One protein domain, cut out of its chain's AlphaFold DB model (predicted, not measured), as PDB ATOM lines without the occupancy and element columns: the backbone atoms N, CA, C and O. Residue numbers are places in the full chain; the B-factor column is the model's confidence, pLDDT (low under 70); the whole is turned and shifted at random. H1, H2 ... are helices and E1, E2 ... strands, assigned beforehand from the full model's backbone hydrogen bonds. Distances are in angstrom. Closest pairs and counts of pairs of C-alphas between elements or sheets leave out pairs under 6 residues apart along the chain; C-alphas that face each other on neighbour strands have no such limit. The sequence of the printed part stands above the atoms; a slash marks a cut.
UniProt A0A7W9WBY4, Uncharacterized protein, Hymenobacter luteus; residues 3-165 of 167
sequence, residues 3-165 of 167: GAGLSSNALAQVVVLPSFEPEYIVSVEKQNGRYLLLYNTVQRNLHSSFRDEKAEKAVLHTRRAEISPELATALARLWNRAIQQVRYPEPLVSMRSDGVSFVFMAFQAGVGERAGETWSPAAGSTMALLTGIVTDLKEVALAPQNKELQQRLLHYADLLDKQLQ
ATOM      1  N   GLY A   3      -4.787  62.590 160.987       59.50
ATOM      2  CA  GLY A   3      -5.466  63.885 160.868       59.50
ATOM      3  C   GLY A   3      -4.521  65.085 160.714       59.50
ATOM      4  O   GLY A   3      -4.901  66.070 160.097       59.50
ATOM      5  N   ALA A   4      -3.270  64.990 161.183       61.59
ATOM      6  CA  ALA A   4      -2.255  66.031 160.981       61.59
ATOM      7  C   ALA A   4      -1.775  66.175 159.519       61.59
ATOM      8  O   ALA A   4      -1.138  67.168 159.188       61.59
ATOM      9  N   GLY A   5      -2.041  65.186 158.660       71.44
ATOM     10  CA  GLY A   5      -1.718  65.211 157.232       71.44
ATOM     11  C   GLY A   5      -2.875  65.660 156.335       71.44
ATOM     12  O   GLY A   5      -2.707  65.662 155.116       71.44
ATOM     13  N   LEU A   6      -4.038  65.990 156.908       78.81
ATOM     14  CA  LEU A   6      -5.161  66.569 156.171       78.81
ATOM     15  C   LEU A   6      -4.876  68.041 155.872       78.81
ATOM     16  O   LEU A   6      -4.327  68.758 156.708       78.81
ATOM     17  N   SER A   7      -5.288  68.495 154.694       81.31
ATOM     18  CA  SER A   7      -5.063  69.867 154.254       81.31
ATOM     19  C   SER A   7      -6.383  70.571 154.005       81.31
ATOM     20  O   SER A   7      -7.213  70.090 153.239       81.31
ATOM     21  N   SER A   8      -6.553  71.748 154.606       77.50
ATOM     22  CA  SER A   8      -7.713  72.615 154.360       77.50
ATOM     23  C   SER A   8      -7.669  73.303 152.990       77.50
ATOM     24  O   SER A   8      -8.621  73.974 152.610       77.50
ATOM     25  N   ASN A   9      -6.559  73.176 152.252       83.50
ATOM     26  CA  ASN A   9      -6.363  73.791 150.935       83.50
ATOM     27  C   ASN A   9      -6.370  72.761 149.792       83.50
ATOM     28  O   ASN A   9      -6.020  73.091 148.655       83.50
ATOM     29  N   ALA A  10      -6.729  71.506 150.080       87.69
ATOM     30  CA  ALA A  10      -6.795  70.463 149.069       87.69
ATOM     31  C   ALA A  10      -7.991  70.666 148.131       87.69
ATOM     32  O   ALA A  10      -9.123  70.881 148.559       87.69
ATOM     33  N   LEU A  11      -7.743  70.538 146.827       90.50
ATOM     34  CA  LEU A  11      -8.796  70.478 145.811       90.50
ATOM     35  C   LEU A  11      -9.573  69.163 145.929       90.50
ATOM     36  O   LEU A  11     -10.794  69.123 145.780       90.50
ATOM     37  N   ALA A  12      -8.837  68.091 146.212       91.56
ATOM     38  CA  ALA A  12      -9.338  66.754 146.460       91.56
ATOM     39  C   ALA A  12      -8.353  66.021 147.370       91.56
ATOM     40  O   ALA A  12      -7.142  66.139 147.186       91.56
ATOM     41  N   GLN A  13      -8.850  65.248 148.328       93.50
ATOM     42  CA  GLN A  13      -8.025  64.379 149.156       93.50
ATOM     43  C   GLN A  13      -8.759  63.086 149.513       93.50
ATOM     44  O   GLN A  13      -9.986  63.047 149.562       93.50
ATOM     45  N   VAL A  14      -8.011  62.015 149.757       91.69
ATOM     46  CA  VAL A  14      -8.553  60.714 150.166       91.69
ATOM     47  C   VAL A  14      -7.753  60.185 151.335       91.69
ATOM     48  O   VAL A  14      -6.531  60.093 151.246       91.69
ATOM     49  N   VAL A  15      -8.444  59.810 152.407       89.94
ATOM     50  CA  VAL A  15      -7.867  59.014 153.494       89.94
ATOM     51  C   VAL A  15      -8.084  57.546 153.152       89.94
ATOM     52  O   VAL A  15      -9.216  57.132 152.901       89.94
ATOM     53  N   VAL A  16      -7.009  56.763 153.147       89.25
ATOM     54  CA  VAL A  16      -7.043  55.330 152.862       89.25
ATOM     55  C   VAL A  16      -6.642  54.555 154.109       89.25
ATOM     56  O   VAL A  16      -5.566  54.770 154.674       89.25
ATOM     57  N   LEU A  17      -7.524  53.648 154.526       86.94
ATOM     58  CA  LEU A  17      -7.416  52.863 155.752       86.94
ATOM     59  C   LEU A  17      -7.384  51.364 155.404       86.94
ATOM     60  O   LEU A  17      -8.423  50.698 155.436       86.94
ATOM     61  N   PRO A  18      -6.218  50.832 155.002       84.31
ATOM     62  CA  PRO A  18      -6.048  49.408 154.741       84.31
ATOM     63  C   PRO A  18      -5.905  48.612 156.049       84.31
ATOM     64  O   PRO A  18      -5.285  49.074 157.004       84.31
ATOM     65  N   SER A  19      -6.424  47.381 156.089       80.19
ATOM     66  CA  SER A  19      -6.326  46.515 157.278       80.19
ATOM     67  C   SER A  19      -4.895  46.074 157.621       80.19
ATOM     68  O   SER A  19      -4.582  45.896 158.799       80.19
ATOM     69  N   PHE A  20      -4.025  45.900 156.618       80.56
ATOM     70  CA  PHE A  20      -2.706  45.260 156.776       80.56
ATOM     71  C   PHE A  20      -1.518  46.114 156.303       80.56
ATOM     72  O   PHE A  20      -0.375  45.667 156.367       80.56
ATOM     73  N   GLU A  21      -1.763  47.348 155.860       82.19
ATOM     74  CA  GLU A  21      -0.729  48.298 155.430       82.19
ATOM     75  C   GLU A  21      -0.771  49.574 156.290       82.19
ATOM     76  O   GLU A  21      -1.744  49.809 157.011       82.19
ATOM     77  N   PRO A  22       0.271  50.426 156.250       83.69
ATOM     78  CA  PRO A  22       0.187  51.758 156.825       83.69
ATOM     79  C   PRO A  22      -0.939  52.573 156.183       83.69
ATOM     80  O   PRO A  22      -1.065  52.643 154.962       83.69
ATOM     81  N   GLU A  23      -1.720  53.243 157.022       87.31
ATOM     82  CA  GLU A  23      -2.696  54.238 156.590       87.31
ATOM     83  C   GLU A  23      -1.993  55.404 155.883       87.31
ATOM     84  O   GLU A  23      -0.862  55.793 156.224       87.31
ATOM     85  N   TYR A  24      -2.668  55.977 154.889       91.00
ATOM     86  CA  TYR A  24      -2.124  57.084 154.112       91.00
ATOM     87  C   TYR A  24      -3.201  58.053 153.627       91.00
ATOM     88  O   TYR A  24      -4.385  57.731 153.568       91.00
ATOM     89  N   ILE A  25      -2.770  59.264 153.281       92.31
ATOM     90  CA  ILE A  25      -3.580  60.303 152.653       92.31
ATOM     91  C   ILE A  25      -2.952  60.647 151.310       92.31
ATOM     92  O   ILE A  25      -1.741  60.860 151.223       92.31
ATOM     93  N   VAL A  26      -3.789  60.737 150.283       94.56
ATOM     94  CA  VAL A  26      -3.436  61.327 148.992       94.56
ATOM     95  C   VAL A  26      -4.172  62.652 148.866       94.56
ATOM     96  O   VAL A  26      -5.397  62.655 148.943       94.56
ATOM     97  N   SER A  27      -3.454  63.752 148.643       94.69
ATOM     98  CA  SER A  27      -4.040  65.089 148.475       94.69
ATOM     99  C   SER A  27      -3.556  65.749 147.193       94.69
ATOM    100  O   SER A  27      -2.372  65.705 146.869       94.69
ATOM    101  N   VAL A  28      -4.469  66.399 146.481       95.19
ATOM    102  CA  VAL A  28      -4.188  67.272 145.342       95.19
ATOM    103  C   VAL A  28      -4.301  68.712 145.815       95.19
ATOM    104  O   VAL A  28      -5.374  69.158 146.219       95.19
ATOM    105  N   GLU A  29      -3.204  69.454 145.740       94.31
ATOM    106  CA  GLU A  29      -3.118  70.823 146.239       94.31
ATOM    107  C   GLU A  29      -2.577  71.783 145.189       94.31
ATOM    108  O   GLU A  29      -1.793  71.409 144.315       94.31
ATOM    109  N   LYS A  30      -2.949  73.058 145.319       92.62
ATOM    110  CA  LYS A  30      -2.324  74.151 144.578       92.62
ATOM    111  C   LYS A  30      -1.446  74.963 145.524       92.62
ATOM    112  O   LYS A  30      -1.953  75.628 146.420       92.62
ATOM    113  N   GLN A  31      -0.135  74.947 145.299       91.62
ATOM    114  CA  GLN A  31       0.845  75.679 146.103       91.62
ATOM    115  C   GLN A  31       1.748  76.513 145.193       91.62
ATOM    116  O   GLN A  31       2.355  75.989 144.260       91.62
ATOM    117  N   ASN A  32       1.855  77.821 145.454       90.31
ATOM    118  CA  ASN A  32       2.713  78.743 144.691       90.31
ATOM    119  C   ASN A  32       2.517  78.644 143.162       90.31
ATOM    120  O   ASN A  32       3.482  78.592 142.402       90.31
ATOM    121  N   GLY A  33       1.262  78.543 142.713       90.00
ATOM    122  CA  GLY A  33       0.908  78.432 141.293       90.00
ATOM    123  C   GLY A  33       1.112  77.047 140.663       90.00
ATOM    124  O   GLY A  33       0.698  76.854 139.524       90.00
ATOM    125  N   ARG A  34       1.679  76.081 141.394       94.56
ATOM    126  CA  ARG A  34       1.910  74.706 140.933       94.56
ATOM    127  C   ARG A  34       0.914  73.736 141.552       94.56
ATOM    128  O   ARG A  34       0.453  73.956 142.672       94.56
ATOM    129  N   TYR A  35       0.608  72.665 140.828       95.25
ATOM    130  CA  TYR A  35      -0.244  71.588 141.324       95.25
ATOM    131  C   TYR A  35       0.618  70.443 141.843       95.25
ATOM    132  O   TYR A  35       1.501  69.938 141.147       95.25
ATOM    133  N   LEU A  36       0.371  70.055 143.088       95.81
ATOM    134  CA  LEU A  36       1.128  69.037 143.795       95.81
ATOM    135  C   LEU A  36       0.207  67.901 144.214       95.81
ATOM    136  O   LEU A  36      -0.889  68.122 144.721       95.81
ATOM    137  N   LEU A  37       0.706  66.687 144.044       95.75
ATOM    138  CA  LEU A  37       0.197  65.490 144.679       95.75
ATOM    139  C   LEU A  37       1.024  65.232 145.938       95.75
ATOM    140  O   LEU A  37       2.243  65.052 145.856       95.75
ATOM    141  N   LEU A  38       0.373  65.223 147.094       94.88
ATOM    142  CA  LEU A  38       0.975  64.876 148.373       94.88
ATOM    143  C   LEU A  38       0.540  63.472 148.774       94.88
ATOM    144  O   LEU A  38      -0.642  63.147 148.738       94.88
ATOM    145  N   TYR A  39       1.507  62.660 149.179       94.25
ATOM    146  CA  TYR A  39       1.286  61.352 149.779       94.25
ATOM    147  C   TYR A  39       1.827  61.386 151.201       94.25
ATOM    148  O   TYR A  39       3.039  61.461 151.410       94.25
ATOM    149  N   ASN A  40       0.922  61.354 152.168       91.94
ATOM    150  CA  ASN A  40       1.235  61.375 153.586       91.94
ATOM    151  C   ASN A  40       0.990  59.985 154.164       91.94
ATOM    152  O   ASN A  40      -0.116  59.474 154.057       91.94
ATOM    153  N   THR A  41       1.977  59.379 154.810       89.12
ATOM    154  CA  THR A  41       1.813  58.083 155.485       89.12
ATOM    155  C   THR A  41       2.359  58.149 156.898       89.12
ATOM    156  O   THR A  41       3.307  58.884 157.171       89.12
ATOM    157  N   VAL A  42       1.755  57.404 157.818       79.12
ATOM    158  CA  VAL A  42       2.242  57.315 159.196       79.12
ATOM    159  C   VAL A  42       3.059  56.047 159.363       79.12
ATOM    160  O   VAL A  42       2.577  54.945 159.108       79.12
ATOM    161  N   GLN A  43       4.286  56.190 159.859       65.50
ATOM    162  CA  GLN A  43       5.067  55.031 160.270       65.50
ATOM    163  C   GLN A  43       4.510  54.510 161.601       65.50
ATOM    164  O   GLN A  43       4.546  55.198 162.623       65.50
ATOM    165  N   ARG A  44       3.958  53.294 161.595       58.59
ATOM    166  CA  ARG A  44       3.548  52.617 162.826       58.59
ATOM    167  C   ARG A  44       4.792  52.113 163.566       58.59
ATOM    168  O   ARG A  44       5.327  51.074 163.206       58.59
ATOM    169  N   ASN A  45       5.185  52.769 164.657       46.03
ATOM    170  CA  ASN A  45       5.886  52.080 165.748       46.03
ATOM    171  C   ASN A  45       4.826  51.426 166.656       46.03
ATOM    172  O   ASN A  45       4.516  51.910 167.743       46.03
ATOM    173  N   LEU A  46       4.197  50.341 166.180       43.78
ATOM    174  CA  LEU A  46       3.190  49.599 166.964       43.78
ATOM    175  C   LEU A  46       3.797  48.894 168.188       43.78
ATOM    176  O   LEU A  46       3.100  48.659 169.168       43.78
ATOM    177  N   HIS A  47       5.097  48.585 168.165       43.72
ATOM    178  CA  HIS A  47       5.750  47.891 169.278       43.72
ATOM    179  C   HIS A  47       5.944  48.760 170.535       43.72
ATOM    180  O   HIS A  47       6.047  48.197 171.621       43.72
ATOM    181  N   SER A  48       5.950  50.094 170.425       43.66
ATOM    182  CA  SER A  48       6.113  51.007 171.573       43.66
ATOM    183  C   SER A  48       4.806  51.642 172.063       43.66
ATOM    184  O   SER A  48       4.732  52.122 173.188       43.66
ATOM    185  N   SER A  49       3.735  51.611 171.268       43.94
ATOM    186  CA  SER A  49       2.493  52.341 171.579       43.94
ATOM    187  C   SER A  49       1.531  51.600 172.516       43.94
ATOM    188  O   SER A  49       0.667  52.235 173.111       43.94
ATOM    189  N   PHE A  50       1.703  50.290 172.718       49.25
ATOM    190  CA  PHE A  50       0.937  49.532 173.720       49.25
ATOM    191  C   PHE A  50       1.600  49.485 175.104       49.25
ATOM    192  O   PHE A  50       1.059  48.847 176.004       49.25
ATOM    193  N   ARG A  51       2.778  50.103 175.280       48.44
ATOM    194  CA  ARG A  51       3.548  50.004 176.531       48.44
ATOM    195  C   ARG A  51       3.904  51.346 177.177       48.44
ATOM    196  O   ARG A  51       4.244  51.339 178.353       48.44
ATOM    197  N   ASP A  52       3.754  52.469 176.475       46.22
ATOM    198  CA  ASP A  52       4.120  53.787 177.001       46.22
ATOM    199  C   ASP A  52       2.951  54.783 176.978       46.22
ATOM    200  O   ASP A  52       2.453  55.167 175.921       46.22
ATOM    201  N   GLU A  53       2.592  55.314 178.153       50.75
ATOM    202  CA  GLU A  53       1.703  56.483 178.334       50.75
ATOM    203  C   GLU A  53       2.262  57.771 177.681       50.75
ATOM    204  O   GLU A  53       1.604  58.809 177.636       50.75
ATOM    205  N   LYS A  54       3.480  57.698 177.127       45.78
ATOM    206  CA  LYS A  54       4.140  58.713 176.301       45.78
ATOM    207  C   LYS A  54       4.296  58.222 174.861       45.78
ATOM    208  O   LYS A  54       5.409  58.202 174.345       45.78
ATOM    209  N   ALA A  55       3.206  57.807 174.218       48.34
ATOM    210  CA  ALA A  55       3.234  57.421 172.809       48.34
ATOM    211  C   ALA A  55       3.948  58.508 171.978       48.34
ATOM    212  O   ALA A  55       3.451  59.631 171.842       48.34
ATOM    213  N   GLU A  56       5.143  58.190 171.467       50.91
ATOM    214  CA  GLU A  56       5.897  59.082 170.591       50.91
ATOM    215  C   GLU A  56       4.999  59.519 169.431       50.91
ATOM    216  O   GLU A  56       4.262  58.718 168.847       50.91
ATOM    217  N   LYS A  57       5.033  60.820 169.118       54.75
ATOM    218  CA  LYS A  57       4.238  61.411 168.039       54.75
ATOM    219  C   LYS A  57       4.459  60.600 166.764       54.75
ATOM    220  O   LYS A  57       5.568  60.556 166.244       54.75
ATOM    221  N   ALA A  58       3.385  59.988 166.271       61.38
ATOM    222  CA  ALA A  58       3.342  59.313 164.981       61.38
ATOM    223  C   ALA A  58       4.077  60.144 163.912       61.38
ATOM    224  O   ALA A  58       3.650  61.259 163.604       61.38
ATOM    225  N   VAL A  59       5.187  59.620 163.384       67.88
ATOM    226  CA  VAL A  59       5.998  60.315 162.376       67.88
ATOM    227  C   VAL A  59       5.259  60.268 161.043       67.88
ATOM    228  O   VAL A  59       4.967  59.188 160.520       67.88
ATOM    229  N   LEU A  60       4.936  61.450 160.517       81.44
ATOM    230  CA  LEU A  60       4.318  61.626 159.210       81.44
ATOM    231  C   LEU A  60       5.412  61.704 158.144       81.44
ATOM    232  O   LEU A  60       6.254  62.600 158.177       81.44
ATOM    233  N   HIS A  61       5.376  60.791 157.181       87.38
ATOM    234  CA  HIS A  61       6.228  60.837 155.999       87.38
ATOM    235  C   HIS A  61       5.444  61.419 154.834       87.38
ATOM    236  O   HIS A  61       4.458  60.830 154.395       87.38
ATOM    237  N   THR A  62       5.909  62.557 154.322       90.88
ATOM    238  CA  THR A  62       5.299  63.242 153.178       90.88
ATOM    239  C   THR A  62       6.165  63.077 151.941       90.88
ATOM    240  O   THR A  62       7.299  63.559 151.893       90.88
ATOM    241  N   ARG A  63       5.607  62.468 150.898       93.81
ATOM    242  CA  ARG A  63       6.150  62.532 149.539       93.81
ATOM    243  C   ARG A  63       5.349  63.512 148.702       93.81
ATOM    244  O   ARG A  63       4.168  63.733 148.953       93.81
ATOM    245  N   ARG A  64       6.015  64.114 147.719       94.31
ATOM    246  CA  ARG A  64       5.438  65.138 146.848       94.31
ATOM    247  C   ARG A  64       5.793  64.861 145.396       94.31
ATOM    248  O   ARG A  64       6.947  64.565 145.094       94.31
ATOM    249  N   ALA A  65       4.816  65.016 144.515       95.81
ATOM    250  CA  ALA A  65       5.001  64.963 143.075       95.81
ATOM    251  C   ALA A  65       4.317  66.166 142.432       95.81
ATOM    252  O   ALA A  65       3.181  66.488 142.763       95.81
ATOM    253  N   GLU A  66       5.001  66.832 141.506       95.88
ATOM    254  CA  GLU A  66       4.359  67.840 140.666       95.88
ATOM    255  C   GLU A  66       3.530  67.134 139.585       95.88
ATOM    256  O   GLU A  66       4.021  66.219 138.905       95.88
ATOM    257  N   ILE A  67       2.272  67.551 139.459       96.31
ATOM    258  CA  ILE A  67       1.311  67.031 138.484       96.31
ATOM    259  C   ILE A  67       0.821  68.159 137.584       96.31
ATOM    260  O   ILE A  67       0.898  69.337 137.937       96.31
ATOM    261  N   SER A  68       0.319  67.799 136.404       95.25
ATOM    262  CA  SER A  68      -0.175  68.803 135.468       95.25
ATOM    263  C   SER A  68      -1.470  69.463 135.979       95.25
ATOM    264  O   SER A  68      -2.243  68.829 136.712       95.25
ATOM    265  N   PRO A  69      -1.742  70.726 135.594       95.44
ATOM    266  CA  PRO A  69      -3.014  71.387 135.888       95.44
ATOM    267  C   PRO A  69      -4.237  70.592 135.417       95.44
ATOM    268  O   PRO A  69      -5.261  70.569 136.102       95.44
ATOM    269  N   GLU A  70      -4.131  69.926 134.267       96.31
ATOM    270  CA  GLU A  70      -5.197  69.124 133.667       96.31
ATOM    271  C   GLU A  70      -5.520  67.921 134.551       96.31
ATOM    272  O   GLU A  70      -6.684  67.716 134.889       96.31
ATOM    273  N   LEU A  71      -4.496  67.185 135.000       96.31
ATOM    274  CA  LEU A  71      -4.674  66.054 135.910       96.31
ATOM    275  C   LEU A  71      -5.279  66.504 137.242       96.31
ATOM    276  O   LEU A  71      -6.254  65.913 137.703       96.31
ATOM    277  N   ALA A  72      -4.759  67.578 137.841       95.12
ATOM    278  CA  ALA A  72      -5.299  68.113 139.089       95.12
ATOM    279  C   ALA A  72      -6.784  68.498 138.962       95.12
ATOM    280  O   ALA A  72      -7.600  68.166 139.824       95.12
ATOM    281  N   THR A  73      -7.144  69.157 137.859       94.19
ATOM    282  CA  THR A  73      -8.523  69.571 137.576       94.19
ATOM    283  C   THR A  73      -9.432  68.370 137.317       94.19
ATOM    284  O   THR A  73     -10.554  68.335 137.826       94.19
ATOM    285  N   ALA A  74      -8.966  67.375 136.558       95.62
ATOM    286  CA  ALA A  74      -9.714  66.154 136.273       95.62
ATOM    287  C   ALA A  74     -10.013  65.365 137.556       95.62
ATOM    288  O   ALA A  74     -11.156  64.970 137.774       95.62
ATOM    289  N   LEU A  75      -9.027  65.216 138.447       94.88
ATOM    290  CA  LEU A  75      -9.197  64.545 139.740       94.88
ATOM    291  C   LEU A  75     -10.206  65.269 140.635       94.88
ATOM    292  O   LEU A  75     -11.124  64.640 141.157       94.88
ATOM    293  N   ALA A  76     -10.085  66.593 140.775       92.88
ATOM    294  CA  ALA A  76     -11.016  67.382 141.581       92.88
ATOM    295  C   ALA A  76     -12.458  67.288 141.056       92.88
ATOM    296  O   ALA A  76     -13.405  67.155 141.836       92.88
ATOM    297  N   ARG A  77     -12.636  67.320 139.731       93.12
ATOM    298  CA  ARG A  77     -13.943  67.167 139.083       93.12
ATOM    299  C   ARG A  77     -14.528  65.773 139.313       93.12
ATOM    300  O   ARG A  77     -15.671  65.665 139.759       93.12
ATOM    301  N   LEU A  78     -13.729  64.735 139.074       92.81
ATOM    302  CA  LEU A  78     -14.117  63.340 139.262       92.81
ATOM    303  C   LEU A  78     -14.516  63.054 140.716       92.81
ATOM    304  O   LEU A  78     -15.554  62.443 140.947       92.81
ATOM    305  N   TRP A  79     -13.745  63.532 141.698       91.19
ATOM    306  CA  TRP A  79     -14.034  63.303 143.118       91.19
ATOM    307  C   TRP A  79     -15.349  63.951 143.523       91.19
ATOM    308  O   TRP A  79     -16.195  63.300 144.130       91.19
ATOM    309  N   ASN A  80     -15.547  65.218 143.150       90.38
ATOM    310  CA  ASN A  80     -16.793  65.921 143.431       90.38
ATOM    311  C   ASN A  80     -17.998  65.192 142.827       90.38
ATOM    312  O   ASN A  80     -19.023  65.045 143.491       90.38
ATOM    313  N   ARG A  81     -17.868  64.682 141.598       89.81
ATOM    314  CA  ARG A  81     -18.928  63.911 140.944       89.81
ATOM    315  C   ARG A  81     -19.185  62.575 141.635       89.81
ATOM    316  O   ARG A  81     -20.337  62.254 141.907       89.81
ATOM    317  N   ALA A  82     -18.133  61.827 141.953       87.06
ATOM    318  CA  ALA A  82     -18.248  60.565 142.672       87.06
ATOM    319  C   ALA A  82     -18.944  60.758 144.029       87.06
ATOM    320  O   ALA A  82     -19.887  60.035 144.336       87.06
ATOM    321  N   ILE A  83     -18.556  61.789 144.790       86.31
ATOM    322  CA  ILE A  83     -19.173  62.140 146.077       86.31
ATOM    323  C   ILE A  83     -20.658  62.496 145.907       86.31
ATOM    324  O   ILE A  83     -21.481  62.101 146.727       86.31
ATOM    325  N   GLN A  84     -21.033  63.213 144.843       82.88
ATOM    326  CA  GLN A  84     -22.436  63.553 144.568       82.88
ATOM    327  C   GLN A  84     -23.309  62.333 144.244       82.88
ATOM    328  O   GLN A  84     -24.522  62.395 144.424       82.88
ATOM    329  N   GLN A  85     -22.713  61.242 143.765       76.00
ATOM    330  CA  GLN A  85     -23.432  60.023 143.393       76.00
ATOM    331  C   GLN A  85     -23.499  58.978 144.495       76.00
ATOM    332  O   GLN A  85     -24.125  57.935 144.301       76.00
ATOM    333  N   VAL A  86     -22.895  59.250 145.654       65.06
ATOM    334  CA  VAL A  86     -23.041  58.397 146.830       65.06
ATOM    335  C   VAL A  86     -24.513  58.403 147.240       65.06
ATOM    336  O   VAL A  86     -25.002  59.317 147.902       65.06
ATOM    337  N   ARG A  87     -25.240  57.359 146.837       53.69
ATOM    338  CA  ARG A  87     -26.496  56.983 147.478       53.69
ATOM    339  C   ARG A  87     -26.101  56.252 148.750       53.69
ATOM    340  O   ARG A  87     -25.493  55.190 148.655       53.69
ATOM    341  N   TYR A  88     -26.399  56.831 149.911       48.97
ATOM    342  CA  TYR A  88     -26.244  56.134 151.187       48.97
ATOM    343  C   TYR A  88     -27.004  54.805 151.097       48.97
ATOM    344  O   TYR A  88     -28.222  54.835 150.902       48.97
ATOM    345  N   PRO A  89     -26.328  53.646 151.170       44.66
ATOM    346  CA  PRO A  89     -27.037  52.387 151.272       44.66
ATOM    347  C   PRO A  89     -27.843  52.389 152.575       44.66
ATOM    348  O   PRO A  89     -27.327  52.791 153.620       44.66
ATOM    349  N   GLU A  90     -29.090  51.917 152.513       40.94
ATOM    350  CA  GLU A  90     -29.823  51.424 153.686       40.94
ATOM    351  C   GLU A  90     -28.908  50.476 154.488       40.94
ATOM    352  O   GLU A  90     -28.061  49.797 153.892       40.94
ATOM    353  N   PRO A  91     -29.019  50.434 155.827       43.44
ATOM    354  CA  PRO A  91     -28.006  49.849 156.690       43.44
ATOM    355  C   PRO A  91     -27.933  48.334 156.494       43.44
ATOM    356  O   PRO A  91     -28.611  47.561 157.166       43.44
ATOM    357  N   LEU A  92     -27.057  47.884 155.599       44.72
ATOM    358  CA  LEU A  92     -26.604  46.506 155.585       44.72
ATOM    359  C   LEU A  92     -25.383  46.422 156.488       44.72
ATOM    360  O   LEU A  92     -24.255  46.744 156.120       44.72
ATOM    361  N   VAL A  93     -25.667  45.991 157.713       44.75
ATOM    362  CA  VAL A  93     -24.715  45.489 158.701       44.75
ATOM    363  C   VAL A  93     -24.058  44.228 158.124       44.75
ATOM    364  O   VAL A  93     -24.356  43.110 158.530       44.75
ATOM    365  N   SER A  94     -23.186  44.375 157.128       50.38
ATOM    366  CA  SER A  94     -22.228  43.330 156.784       50.38
ATOM    367  C   SER A  94     -20.978  43.583 157.611       50.38
ATOM    368  O   SER A  94     -20.316  44.612 157.474       50.38
ATOM    369  N   MET A  95     -20.706  42.653 158.514       51.09
ATOM    370  CA  MET A  95     -19.533  42.591 159.375       51.09
ATOM    371  C   MET A  95     -18.260  42.861 158.546       51.09
ATOM    372  O   MET A  95     -17.863  42.032 157.732       51.09
ATOM    373  N   ARG A  96     -17.659  44.052 158.703       62.88
ATOM    374  CA  ARG A  96     -16.402  44.434 158.037       62.88
ATOM    375  C   ARG A  96     -15.268  43.593 158.646       62.88
ATOM    376  O   ARG A  96     -14.789  43.934 159.723       62.88
ATOM    377  N   SER A  97     -14.883  42.481 158.018       61.06
ATOM    378  CA  SER A  97     -13.817  41.590 158.516       61.06
ATOM    379  C   SER A  97     -12.415  42.099 158.182       61.06
ATOM    380  O   SER A  97     -11.535  42.115 159.038       61.06
ATOM    381  N   ASP A  98     -12.219  42.524 156.939       72.38
ATOM    382  CA  ASP A  98     -10.938  42.873 156.335       72.38
ATOM    383  C   ASP A  98     -11.164  43.697 155.061       72.38
ATOM    384  O   ASP A  98     -12.211  43.614 154.421       72.38
ATOM    385  N   GLY A  99     -10.208  44.548 154.687       80.62
ATOM    386  CA  GLY A  99     -10.311  45.311 153.450       80.62
ATOM    387  C   GLY A  99      -9.660  46.680 153.508       80.62
ATOM    388  O   GLY A  99      -8.742  46.931 154.290       80.62
ATOM    389  N   VAL A 100     -10.138  47.573 152.647       84.56
ATOM    390  CA  VAL A 100      -9.639  48.946 152.569       84.56
ATOM    391  C   VAL A 100     -10.823  49.905 152.549       84.56
ATOM    392  O   VAL A 100     -11.667  49.841 151.652       84.56
ATOM    393  N   SER A 101     -10.884  50.789 153.544       86.75
ATOM    394  CA  SER A 101     -11.802  51.932 153.528       86.75
ATOM    395  C   SER A 101     -11.148  53.121 152.837       86.75
ATOM    396  O   SER A 101      -9.972  53.416 153.059       86.75
ATOM    397  N   PHE A 102     -11.934  53.831 152.036       88.56
ATOM    398  CA  PHE A 102     -11.543  55.063 151.366       88.56
ATOM    399  C   PHE A 102     -12.531  56.156 151.752       88.56
ATOM    400  O   PHE A 102     -13.723  56.035 151.472       88.56
ATOM    401  N   VAL A 103     -12.034  57.226 152.368       88.81
ATOM    402  CA  VAL A 103     -12.818  58.422 152.687       88.81
ATOM    403  C   VAL A 103     -12.388  59.531 151.742       88.81
ATOM    404  O   VAL A 103     -11.308  60.103 151.883       88.81
ATOM    405  N   PHE A 104     -13.233  59.807 150.756       89.38
ATOM    406  CA  PHE A 104     -13.053  60.861 149.771       89.38
ATOM    407  C   PHE A 104     -13.514  62.190 150.349       89.38
ATOM    408  O   PHE A 104     -14.588  62.272 150.937       89.38
ATOM    409  N   MET A 105     -12.725  63.236 150.134       88.25
ATOM    410  CA  MET A 105     -13.063  64.616 150.450       88.25
ATOM    411  C   MET A 105     -12.696  65.500 149.263       88.25
ATOM    412  O   MET A 105     -11.654  65.314 148.631       88.25
ATOM    413  N   ALA A 106     -13.538  66.472 148.946       87.81
ATOM    414  CA  ALA A 106     -13.253  67.437 147.896       87.81
ATOM    415  C   ALA A 106     -13.873  68.788 148.220       87.81
ATOM    416  O   ALA A 106     -14.915  68.873 148.873       87.81
ATOM    417  N   PHE A 107     -13.229  69.842 147.728       84.69
ATOM    418  CA  PHE A 107     -13.792  71.179 147.764       84.69
ATOM    419  C   PHE A 107     -14.529  71.462 146.457       84.69
ATOM    420  O   PHE A 107     -14.004  71.237 145.361       84.69
ATOM    421  N   GLN A 108     -15.737  72.005 146.568       83.00
ATOM    422  CA  GLN A 108     -16.498  72.513 145.437       83.00
ATOM    423  C   GLN A 108     -16.782  74.001 145.645       83.00
ATOM    424  O   GLN A 108     -17.470  74.394 146.589       83.00
ATOM    425  N   ALA A 109     -16.287  74.836 144.729       78.19
ATOM    426  CA  ALA A 109     -16.550  76.270 144.758       78.19
ATOM    427  C   ALA A 109     -18.064  76.549 144.761       78.19
ATOM    428  O   ALA A 109     -18.816  75.960 143.985       78.19
ATOM    429  N   GLY A 110     -18.507  77.432 145.658       81.19
ATOM    430  CA  GLY A 110     -19.921  77.774 145.839       81.19
ATOM    431  C   GLY A 110     -20.742  76.771 146.664       81.19
ATOM    432  O   GLY A 110     -21.876  77.087 146.999       81.19
ATOM    433  N   VAL A 111     -20.189  75.605 147.024       81.75
ATOM    434  CA  VAL A 111     -20.857  74.613 147.892       81.75
ATOM    435  C   VAL A 111     -20.101  74.409 149.206       81.75
ATOM    436  O   VAL A 111     -20.730  74.326 150.255       81.75
ATOM    437  N   GLY A 112     -18.768  74.367 149.166       80.94
ATOM    438  CA  GLY A 112     -17.919  74.053 150.316       80.94
ATOM    439  C   GLY A 112     -17.325  72.644 150.243       80.94
ATOM    440  O   GLY A 112     -17.238  72.047 149.167       80.94
ATOM    441  N   GLU A 113     -16.879  72.132 151.389       84.38
ATOM    442  CA  GLU A 113     -16.317  70.784 151.512       84.38
ATOM    443  C   GLU A 113     -17.407  69.710 151.407       84.38
ATOM    444  O   GLU A 113     -18.510  69.850 151.937       84.38
ATOM    445  N   ARG A 114     -17.085  68.608 150.731       84.69
ATOM    446  CA  ARG A 114     -17.943  67.426 150.611       84.69
ATOM    447  C   ARG A 114     -17.132  66.176 150.901       84.69
ATOM    448  O   ARG A 114     -15.939  66.143 150.607       84.69
ATOM    449  N   ALA A 115     -17.793  65.140 151.411       86.38
ATOM    450  CA  ALA A 115     -17.157  63.858 151.679       86.38
ATOM    451  C   ALA A 115     -18.057  62.664 151.334       86.38
ATOM    452  O   ALA A 115     -19.282  62.779 151.337       86.38
ATOM    453  N   GLY A 116     -17.431  61.521 151.059       83.94
ATOM    454  CA  GLY A 116     -18.081  60.226 150.850       83.94
ATOM    455  C   GLY A 116     -17.141  59.077 151.215       83.94
ATOM    456  O   GLY A 116     -15.925  59.227 151.129       83.94
ATOM    457  N   GLU A 117     -17.680  57.933 151.632       85.19
ATOM    458  CA  GLU A 117     -16.895  56.738 151.980       85.19
ATOM    459  C   GLU A 117     -17.275  55.562 151.075       85.19
ATOM    460  O   GLU A 117     -18.442  55.382 150.729       85.19
ATOM    461  N   THR A 118     -16.293  54.730 150.735       84.94
ATOM    462  CA  THR A 118     -16.516  53.372 150.229       84.94
ATOM    463  C   THR A 118     -15.592  52.387 150.941       84.94
ATOM    464  O   THR A 118     -14.515  52.756 151.415       84.94
ATOM    465  N   TRP A 119     -15.992  51.119 150.993       83.81
ATOM    466  CA  TRP A 119     -15.208  50.030 151.575       83.81
ATOM    467  C   TRP A 119     -15.165  48.857 150.600       83.81
ATOM    468  O   TRP A 119     -16.221  48.419 150.151       83.81
ATOM    469  N   SER A 120     -13.952  48.402 150.254       80.50
ATOM    470  CA  SER A 120     -13.682  47.242 149.382       80.50
ATOM    471  C   SER A 120     -14.697  47.075 148.235       80.50
ATOM    472  O   SER A 120     -15.430  46.084 148.197       80.50
ATOM    473  N   PRO A 121     -14.801  48.060 147.322       81.31
ATOM    474  CA  PRO A 121     -15.840  48.064 146.299       81.31
ATOM    475  C   PRO A 121     -15.745  46.836 145.385       81.31
ATOM    476  O   PRO A 121     -14.653  46.360 145.071       81.31
ATOM    477  N   ALA A 122     -16.898  46.351 144.915       80.81
ATOM    478  CA  ALA A 122     -16.969  45.193 144.029       80.81
ATOM    479  C   ALA A 122     -16.109  45.394 142.769       80.81
ATOM    480  O   ALA A 122     -16.158  46.455 142.135       80.81
ATOM    481  N   ALA A 123     -15.341  44.369 142.394       82.06
ATOM    482  CA  ALA A 123     -14.483  44.405 141.214       82.06
ATOM    483  C   ALA A 123     -15.288  44.766 139.953       82.06
ATOM    484  O   ALA A 123     -16.406  44.294 139.755       82.06
ATOM    485  N   GLY A 124     -14.721  45.631 139.110       79.19
ATOM    486  CA  GLY A 124     -15.383  46.130 137.901       79.19
ATOM    487  C   GLY A 124     -16.431  47.226 138.134       79.19
ATOM    488  O   GLY A 124     -16.926  47.786 137.160       79.19
ATOM    489  N   SER A 125     -16.755  47.579 139.384       83.38
ATOM    490  CA  SER A 125     -17.622  48.729 139.670       83.38
ATOM    491  C   SER A 125     -16.912  50.066 139.430       83.38
ATOM    492  O   SER A 125     -15.687  50.175 139.521       83.38
ATOM    493  N   THR A 126     -17.692  51.125 139.217       84.25
ATOM    494  CA  THR A 126     -17.197  52.505 139.119       84.25
ATOM    495  C   THR A 126     -16.384  52.919 140.350       84.25
ATOM    496  O   THR A 126     -15.367  53.598 140.223       84.25
ATOM    497  N   MET A 127     -16.781  52.464 141.546       85.62
ATOM    498  CA  MET A 127     -16.033  52.721 142.780       85.62
ATOM    499  C   MET A 127     -14.706  51.960 142.819       85.62
ATOM    500  O   MET A 127     -13.719  52.525 143.278       85.62
ATOM    501  N   ALA A 128     -14.641  50.732 142.294       86.81
ATOM    502  CA  ALA A 128     -13.375  50.004 142.187       86.81
ATOM    503  C   ALA A 128     -12.383  50.713 141.252       86.81
ATOM    504  O   ALA A 128     -11.200  50.820 141.581       86.81
ATOM    505  N   LEU A 129     -12.863  51.266 140.132       89.56
ATOM    506  CA  LEU A 129     -12.044  52.094 139.238       89.56
ATOM    507  C   LEU A 129     -11.559  53.373 139.937       89.56
ATOM    508  O   LEU A 129     -10.381  53.715 139.844       89.56
ATOM    509  N   LEU A 130     -12.438  54.042 140.688       91.06
ATOM    510  CA  LEU A 130     -12.098  55.243 141.455       91.06
ATOM    511  C   LEU A 130     -11.017  54.964 142.510       91.06
ATOM    512  O   LEU A 130     -10.036  55.700 142.604       91.06
ATOM    513  N   THR A 131     -11.163  53.884 143.281       91.31
ATOM    514  CA  THR A 131     -10.154  53.472 144.269       91.31
ATOM    515  C   THR A 131      -8.851  53.029 143.606       91.31
ATOM    516  O   THR A 131      -7.782  53.284 144.152       91.31
ATOM    517  N   GLY A 132      -8.910  52.454 142.398       92.44
ATOM    518  CA  GLY A 132      -7.724  52.141 141.597       92.44
ATOM    519  C   GLY A 132      -6.928  53.390 141.208       92.44
ATOM    520  O   GLY A 132      -5.708  53.400 141.340       92.44
ATOM    521  N   ILE A 133      -7.607  54.484 140.835       94.50
ATOM    522  CA  ILE A 133      -6.954  55.783 140.591       94.50
ATOM    523  C   ILE A 133      -6.237  56.278 141.858       94.50
ATOM    524  O   ILE A 133      -5.114  56.764 141.766       94.50
ATOM    525  N   VAL A 134      -6.834  56.127 143.049       94.00
ATOM    526  CA  VAL A 134      -6.179  56.491 144.326       94.00
ATOM    527  C   VAL A 134      -4.886  55.699 144.532       94.00
ATOM    528  O   VAL A 134      -3.867  56.270 144.927       94.00
ATOM    529  N   THR A 135      -4.907  54.397 144.247       92.44
ATOM    530  CA  THR A 135      -3.719  53.540 144.341       92.44
ATOM    531  C   THR A 135      -2.638  53.954 143.340       92.44
ATOM    532  O   THR A 135      -1.480  54.095 143.723       92.44
ATOM    533  N   ASP A 136      -2.998  54.254 142.093       94.69
ATOM    534  CA  ASP A 136      -2.043  54.740 141.088       94.69
ATOM    535  C   ASP A 136      -1.460  56.121 141.460       94.69
ATOM    536  O   ASP A 136      -0.295  56.408 141.178       94.69
ATOM    537  N   LEU A 137      -2.222  56.983 142.143       94.62
ATOM    538  CA  LEU A 137      -1.716  58.262 142.657       94.62
ATOM    539  C   LEU A 137      -0.658  58.073 143.754       94.62
ATOM    540  O   LEU A 137       0.328  58.815 143.781       94.62
ATOM    541  N   LYS A 138      -0.801  57.064 144.622       93.56
ATOM    542  CA  LYS A 138       0.281  56.669 145.544       93.56
ATOM    543  C   LYS A 138       1.554  56.363 144.748       93.56
ATOM    544  O   LYS A 138       2.605  56.911 145.077       93.56
ATOM    545  N   GLU A 139       1.466  55.598 143.663       93.56
ATOM    546  CA  GLU A 139       2.625  55.282 142.817       93.56
ATOM    547  C   GLU A 139       3.229  56.516 142.132       93.56
ATOM    548  O   GLU A 139       4.451  56.658 142.099       93.56
ATOM    549  N   VAL A 140       2.416  57.478 141.677       94.12
ATOM    550  CA  VAL A 140       2.929  58.769 141.169       94.12
ATOM    551  C   VAL A 140       3.739  59.504 142.234       94.12
ATOM    552  O   VAL A 140       4.792  60.063 141.929       94.12
ATOM    553  N   ALA A 141       3.281  59.513 143.487       93.75
ATOM    554  CA  ALA A 141       4.013  60.156 144.573       93.75
ATOM    555  C   ALA A 141       5.299  59.401 144.960       93.75
ATOM    556  O   ALA A 141       6.252  60.013 145.453       93.75
ATOM    557  N   LEU A 142       5.346  58.083 144.741       92.12
ATOM    558  CA  LEU A 142       6.532  57.251 144.958       92.12
ATOM    559  C   LEU A 142       7.548  57.359 143.806       92.12
ATOM    560  O   LEU A 142       8.750  57.294 144.073       92.12
ATOM    561  N   ALA A 143       7.083  57.567 142.571       92.56
ATOM    562  CA  ALA A 143       7.877  57.642 141.342       92.56
ATOM    563  C   ALA A 143       7.492  58.865 140.466       92.56
ATOM    564  O   ALA A 143       6.996  58.704 139.345       92.56
ATOM    565  N   PRO A 144       7.742  60.108 140.929       90.31
ATOM    566  CA  PRO A 144       7.273  61.348 140.286       90.31
ATOM    567  C   PRO A 144       7.793  61.589 138.859       90.31
ATOM    568  O   PRO A 144       7.215  62.376 138.103       90.31
ATOM    569  N   GLN A 145       8.883  60.925 138.479       90.12
ATOM    570  CA  GLN A 145       9.477  60.961 137.145       90.12
ATOM    571  C   GLN A 145       8.666  60.188 136.094       90.12
ATOM    572  O   GLN A 145       8.869  60.396 134.899       90.12
ATOM    573  N   ASN A 146       7.744  59.314 136.510       92.00
ATOM    574  CA  ASN A 146       6.931  58.521 135.597       92.00
ATOM    575  C   ASN A 146       5.801  59.369 134.983       92.00
ATOM    576  O   ASN A 146       4.667  59.398 135.468       92.00
ATOM    577  N   LYS A 147       6.120  60.099 133.909       91.50
ATOM    578  CA  LYS A 147       5.154  60.953 133.201       91.50
ATOM    579  C   LYS A 147       4.088  60.161 132.445       91.50
ATOM    580  O   LYS A 147       2.966  60.648 132.331       91.50
ATOM    581  N   GLU A 148       4.392  58.945 131.999       94.38
ATOM    582  CA  GLU A 148       3.414  58.059 131.357       94.38
ATOM    583  C   GLU A 148       2.290  57.671 132.321       94.38
ATOM    584  O   GLU A 148       1.118  57.716 131.950       94.38
ATOM    585  N   LEU A 149       2.625  57.381 133.584       93.44
ATOM    586  CA  LEU A 149       1.633  57.102 134.620       93.44
ATOM    587  C   LEU A 149       0.707  58.302 134.858       93.44
ATOM    588  O   LEU A 149      -0.506  58.124 134.945       93.44
ATOM    589  N   GLN A 150       1.247  59.526 134.900       93.75
ATOM    590  CA  GLN A 150       0.425  60.734 135.044       93.75
ATOM    591  C   GLN A 150      -0.531  60.928 133.854       93.75
ATOM    592  O   GLN A 150      -1.702  61.246 134.056       93.75
ATOM    593  N   GLN A 151      -0.064  60.697 132.622       94.75
ATOM    594  CA  GLN A 151      -0.904  60.800 131.421       94.75
ATOM    595  C   GLN A 151      -1.997  59.729 131.386       94.75
ATOM    596  O   GLN A 151      -3.153  60.015 131.077       94.75
ATOM    597  N   ARG A 152      -1.655  58.495 131.765       95.25
ATOM    598  CA  ARG A 152      -2.619  57.400 131.874       95.25
ATOM    599  C   ARG A 152      -3.688  57.693 132.928       95.25
ATOM    600  O   ARG A 152      -4.868  57.462 132.677       95.25
ATOM    601  N   LEU A 153      -3.293  58.245 134.075       95.56
ATOM    602  CA  LEU A 153      -4.224  58.664 135.122       95.56
ATOM    603  C   LEU A 153      -5.161  59.775 134.660       95.56
ATOM    604  O   LEU A 153      -6.349  59.708 134.962       95.56
ATOM    605  N   LEU A 154      -4.662  60.760 133.909       96.62
ATOM    606  CA  LEU A 154      -5.507  61.801 133.322       96.62
ATOM    607  C   LEU A 154      -6.559  61.180 132.396       96.62
ATOM    608  O   LEU A 154      -7.749  61.450 132.544       96.62
ATOM    609  N   HIS A 155      -6.131  60.285 131.503       95.38
ATOM    610  CA  HIS A 155      -7.037  59.580 130.600       95.38
ATOM    611  C   HIS A 155      -8.121  58.794 131.355       95.38
ATOM    612  O   HIS A 155      -9.305  58.911 131.037       95.38
ATOM    613  N   TYR A 156      -7.744  58.025 132.381       94.06
ATOM    614  CA  TYR A 156      -8.705  57.265 133.182       94.06
ATOM    615  C   TYR A 156      -9.626  58.153 134.015       94.06
ATOM    616  O   TYR A 156     -10.816  57.853 134.109       94.06
ATOM    617  N   ALA A 157      -9.117  59.255 134.568       95.06
ATOM    618  CA  ALA A 157      -9.935  60.208 135.302       95.06
ATOM    619  C   ALA A 157     -11.019  60.818 134.400       95.06
ATOM    620  O   ALA A 157     -12.186  60.869 134.789       95.06
ATOM    621  N   ASP A 158     -10.665  61.205 133.172       94.69
ATOM    622  CA  ASP A 158     -11.620  61.741 132.201       94.69
ATOM    623  C   ASP A 158     -12.632  60.689 131.718       94.69
ATOM    624  O   ASP A 158     -13.812  61.004 131.548       94.69
ATOM    625  N   LEU A 159     -12.203  59.441 131.493       92.25
ATOM    626  CA  LEU A 159     -13.117  58.353 131.127       92.25
ATOM    627  C   LEU A 159     -14.130  58.070 132.237       92.25
ATOM    628  O   LEU A 159     -15.326  57.969 131.961       92.25
ATOM    629  N   LEU A 160     -13.667  57.967 133.484       91.88
ATOM    630  CA  LEU A 160     -14.534  57.680 134.621       91.88
ATOM    631  C   LEU A 160     -15.493  58.843 134.901       91.88
ATOM    632  O   LEU A 160     -16.675  58.620 135.155       91.88
ATOM    633  N   ASP A 161     -15.021  60.086 134.781       91.62
ATOM    634  CA  ASP A 161     -15.865  61.277 134.914       91.62
ATOM    635  C   ASP A 161     -16.989  61.294 133.869       91.62
ATOM    636  O   ASP A 161     -18.124  61.630 134.200       91.62
ATOM    637  N   LYS A 162     -16.711  60.873 132.626       90.31
ATOM    638  CA  LYS A 162     -17.736  60.720 131.579       90.31
ATOM    639  C   LYS A 162     -18.731  59.602 131.884       90.31
ATOM    640  O   LYS A 162     -19.921  59.794 131.665       90.31
ATOM    641  N   GLN A 163     -18.281  58.458 132.400       87.56
ATOM    642  CA  GLN A 163     -19.182  57.361 132.789       87.56
ATOM    643  C   GLN A 163     -20.153  57.795 133.886       87.56
ATOM    644  O   GLN A 163     -21.341  57.497 133.822       87.56
ATOM    645  N   LEU A 164     -19.660  58.571 134.849       85.56
ATOM    646  CA  LEU A 164     -20.474  59.167 135.901       85.56
ATOM    647  C   LEU A 164     -21.399  60.291 135.376       85.56
ATOM    648  O   LEU A 164     -22.247  60.768 136.112       85.56
ATOM    649  N   GLN A 165     -21.278  60.786 134.143       81.56
ATOM    650  CA  GLN A 165     -22.219  61.789 133.606       81.56
ATOM    651  C   GLN A 165     -23.499  61.179 133.023       81.56
ATOM    652  O   GLN A 165     -24.433  61.921 132.721       81.56
TER     653      GLN A 165
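What this domain is: This is residues 3 to 165 of the 167 residues of an uncharacterized protein of Hymenobacter luteus (UniProt A0A7W9WBY4). One twisted sheet of six strands has helices H2 and H3 packed over one face, and H4 covers those two helices from the side away from the sheet; no named helix lies on the sheet's other face. Short H1 lies far out from this body, between E3 and E4, and residues 89 to 95 stick out in the long link from H2 to E5. The printed part has 163 residues with four named helices and six named strands, in the order E1 E2 E3 H1 E4 H2 E5 E6 H3 H4, and its class is mixed, helices and strands. Across the antiparallel sheet the order is E4, E3, E2, E1, E5, E6. The whole is compact, with a radius of gyration of the C-alphas of 16.4 A and spans of 51 by 43 by 32 A.

Where its parts are: Begin at Gly 3 and go on to C-alpha 10 at (-6.795, 70.463, 149.069), where E1, residues 10 to 18, sets out on its 21.8 A. E2, residues 24 to 31, comes next with 20.5 A and bends by 54 degrees at residue 28; E3, residues 34 to 42, covers 25.2 A. Then come H1, residues 46 to 49, only 5.4 A long, and E4, residues 60 to 67, 21.6 A long. Find C-alpha 69 at (-3.014, 71.387, 135.888); from there H2, residues 69 to 84, runs 22.7 A. E5, residues 100 to 108, measures 25.6 A and E6, residues 112 to 119, 24.2 A. H3, residues 126 to 142, is 24.9 A long, and H4, residues 147 to 163, runs 24.6 A to C-alpha 163 at (-19.182, 57.361, 132.789).

How they stand to each other: Start with E1, E2 and E3, a meander, each strand the antiparallel neighbour of the one before; E1 and E2 form a hairpin, as do E2 and E3. Look for N 14 and O 26 at 2.8 A between E1 and E2, and N 27 and O 38 at 2.9 A between E2 and E3. Edge strand E4 is antiparallel to E3, with N 63 and O 39 at 2.8 A. On the other side of E1 is E5, with N 15 and O 103 at 2.9 A; E5 and edge strand E6 form a hairpin, with N 104 and O 116 at 2.8 A. These N and O pairs are within hydrogen-bond range. H2 and H3 are on the same face of the sheet, in two layers, helices on one face of a sheet, and are near each other, with 8 pairs of C-alphas within 10 A. H2 has a height over the sheet of 8.3 A and runs across the strands, at 65 degrees to E1 on the local plane; its closest C-alpha pair with E1 is Ala 12 and Ala 76, 5.2 A. For H3 and E4 the closest C-alphas are those of Ala 65 and Ala 141, 5.1 A. H4 touches H2, closest at the C-alphas of Leu 71 and Leu 154, 5.0 A, the same way at a shallow tilt of 34 degrees, only just short of steep. H3 and H4 form a helical hairpin: they touch, closest at the C-alphas of Ile 133 and Leu 153, 6.8 A, and run opposite ways at a shallow tilt of 19 degrees. H1 is not on the sheet and is apart from H2, H3 and H4. In H2, H3 and H4 every O i to N i+4 pair is within hydrogen-bond range; H1 is too short for such a pair, and its 1 O i to N i+3 pair is not within range.

The domain as a whole: The C-alphas of Arg 51 and Gln 165, the two farthest apart, are 51.4 A apart. The printed part has no cut. The link from H2 to E5, residues 85 to 99, is long. The model's mean pLDDT over the printed part is 82.0; look for values under 70 at residues 3 to 4, 43 to 59 and 86 to 97.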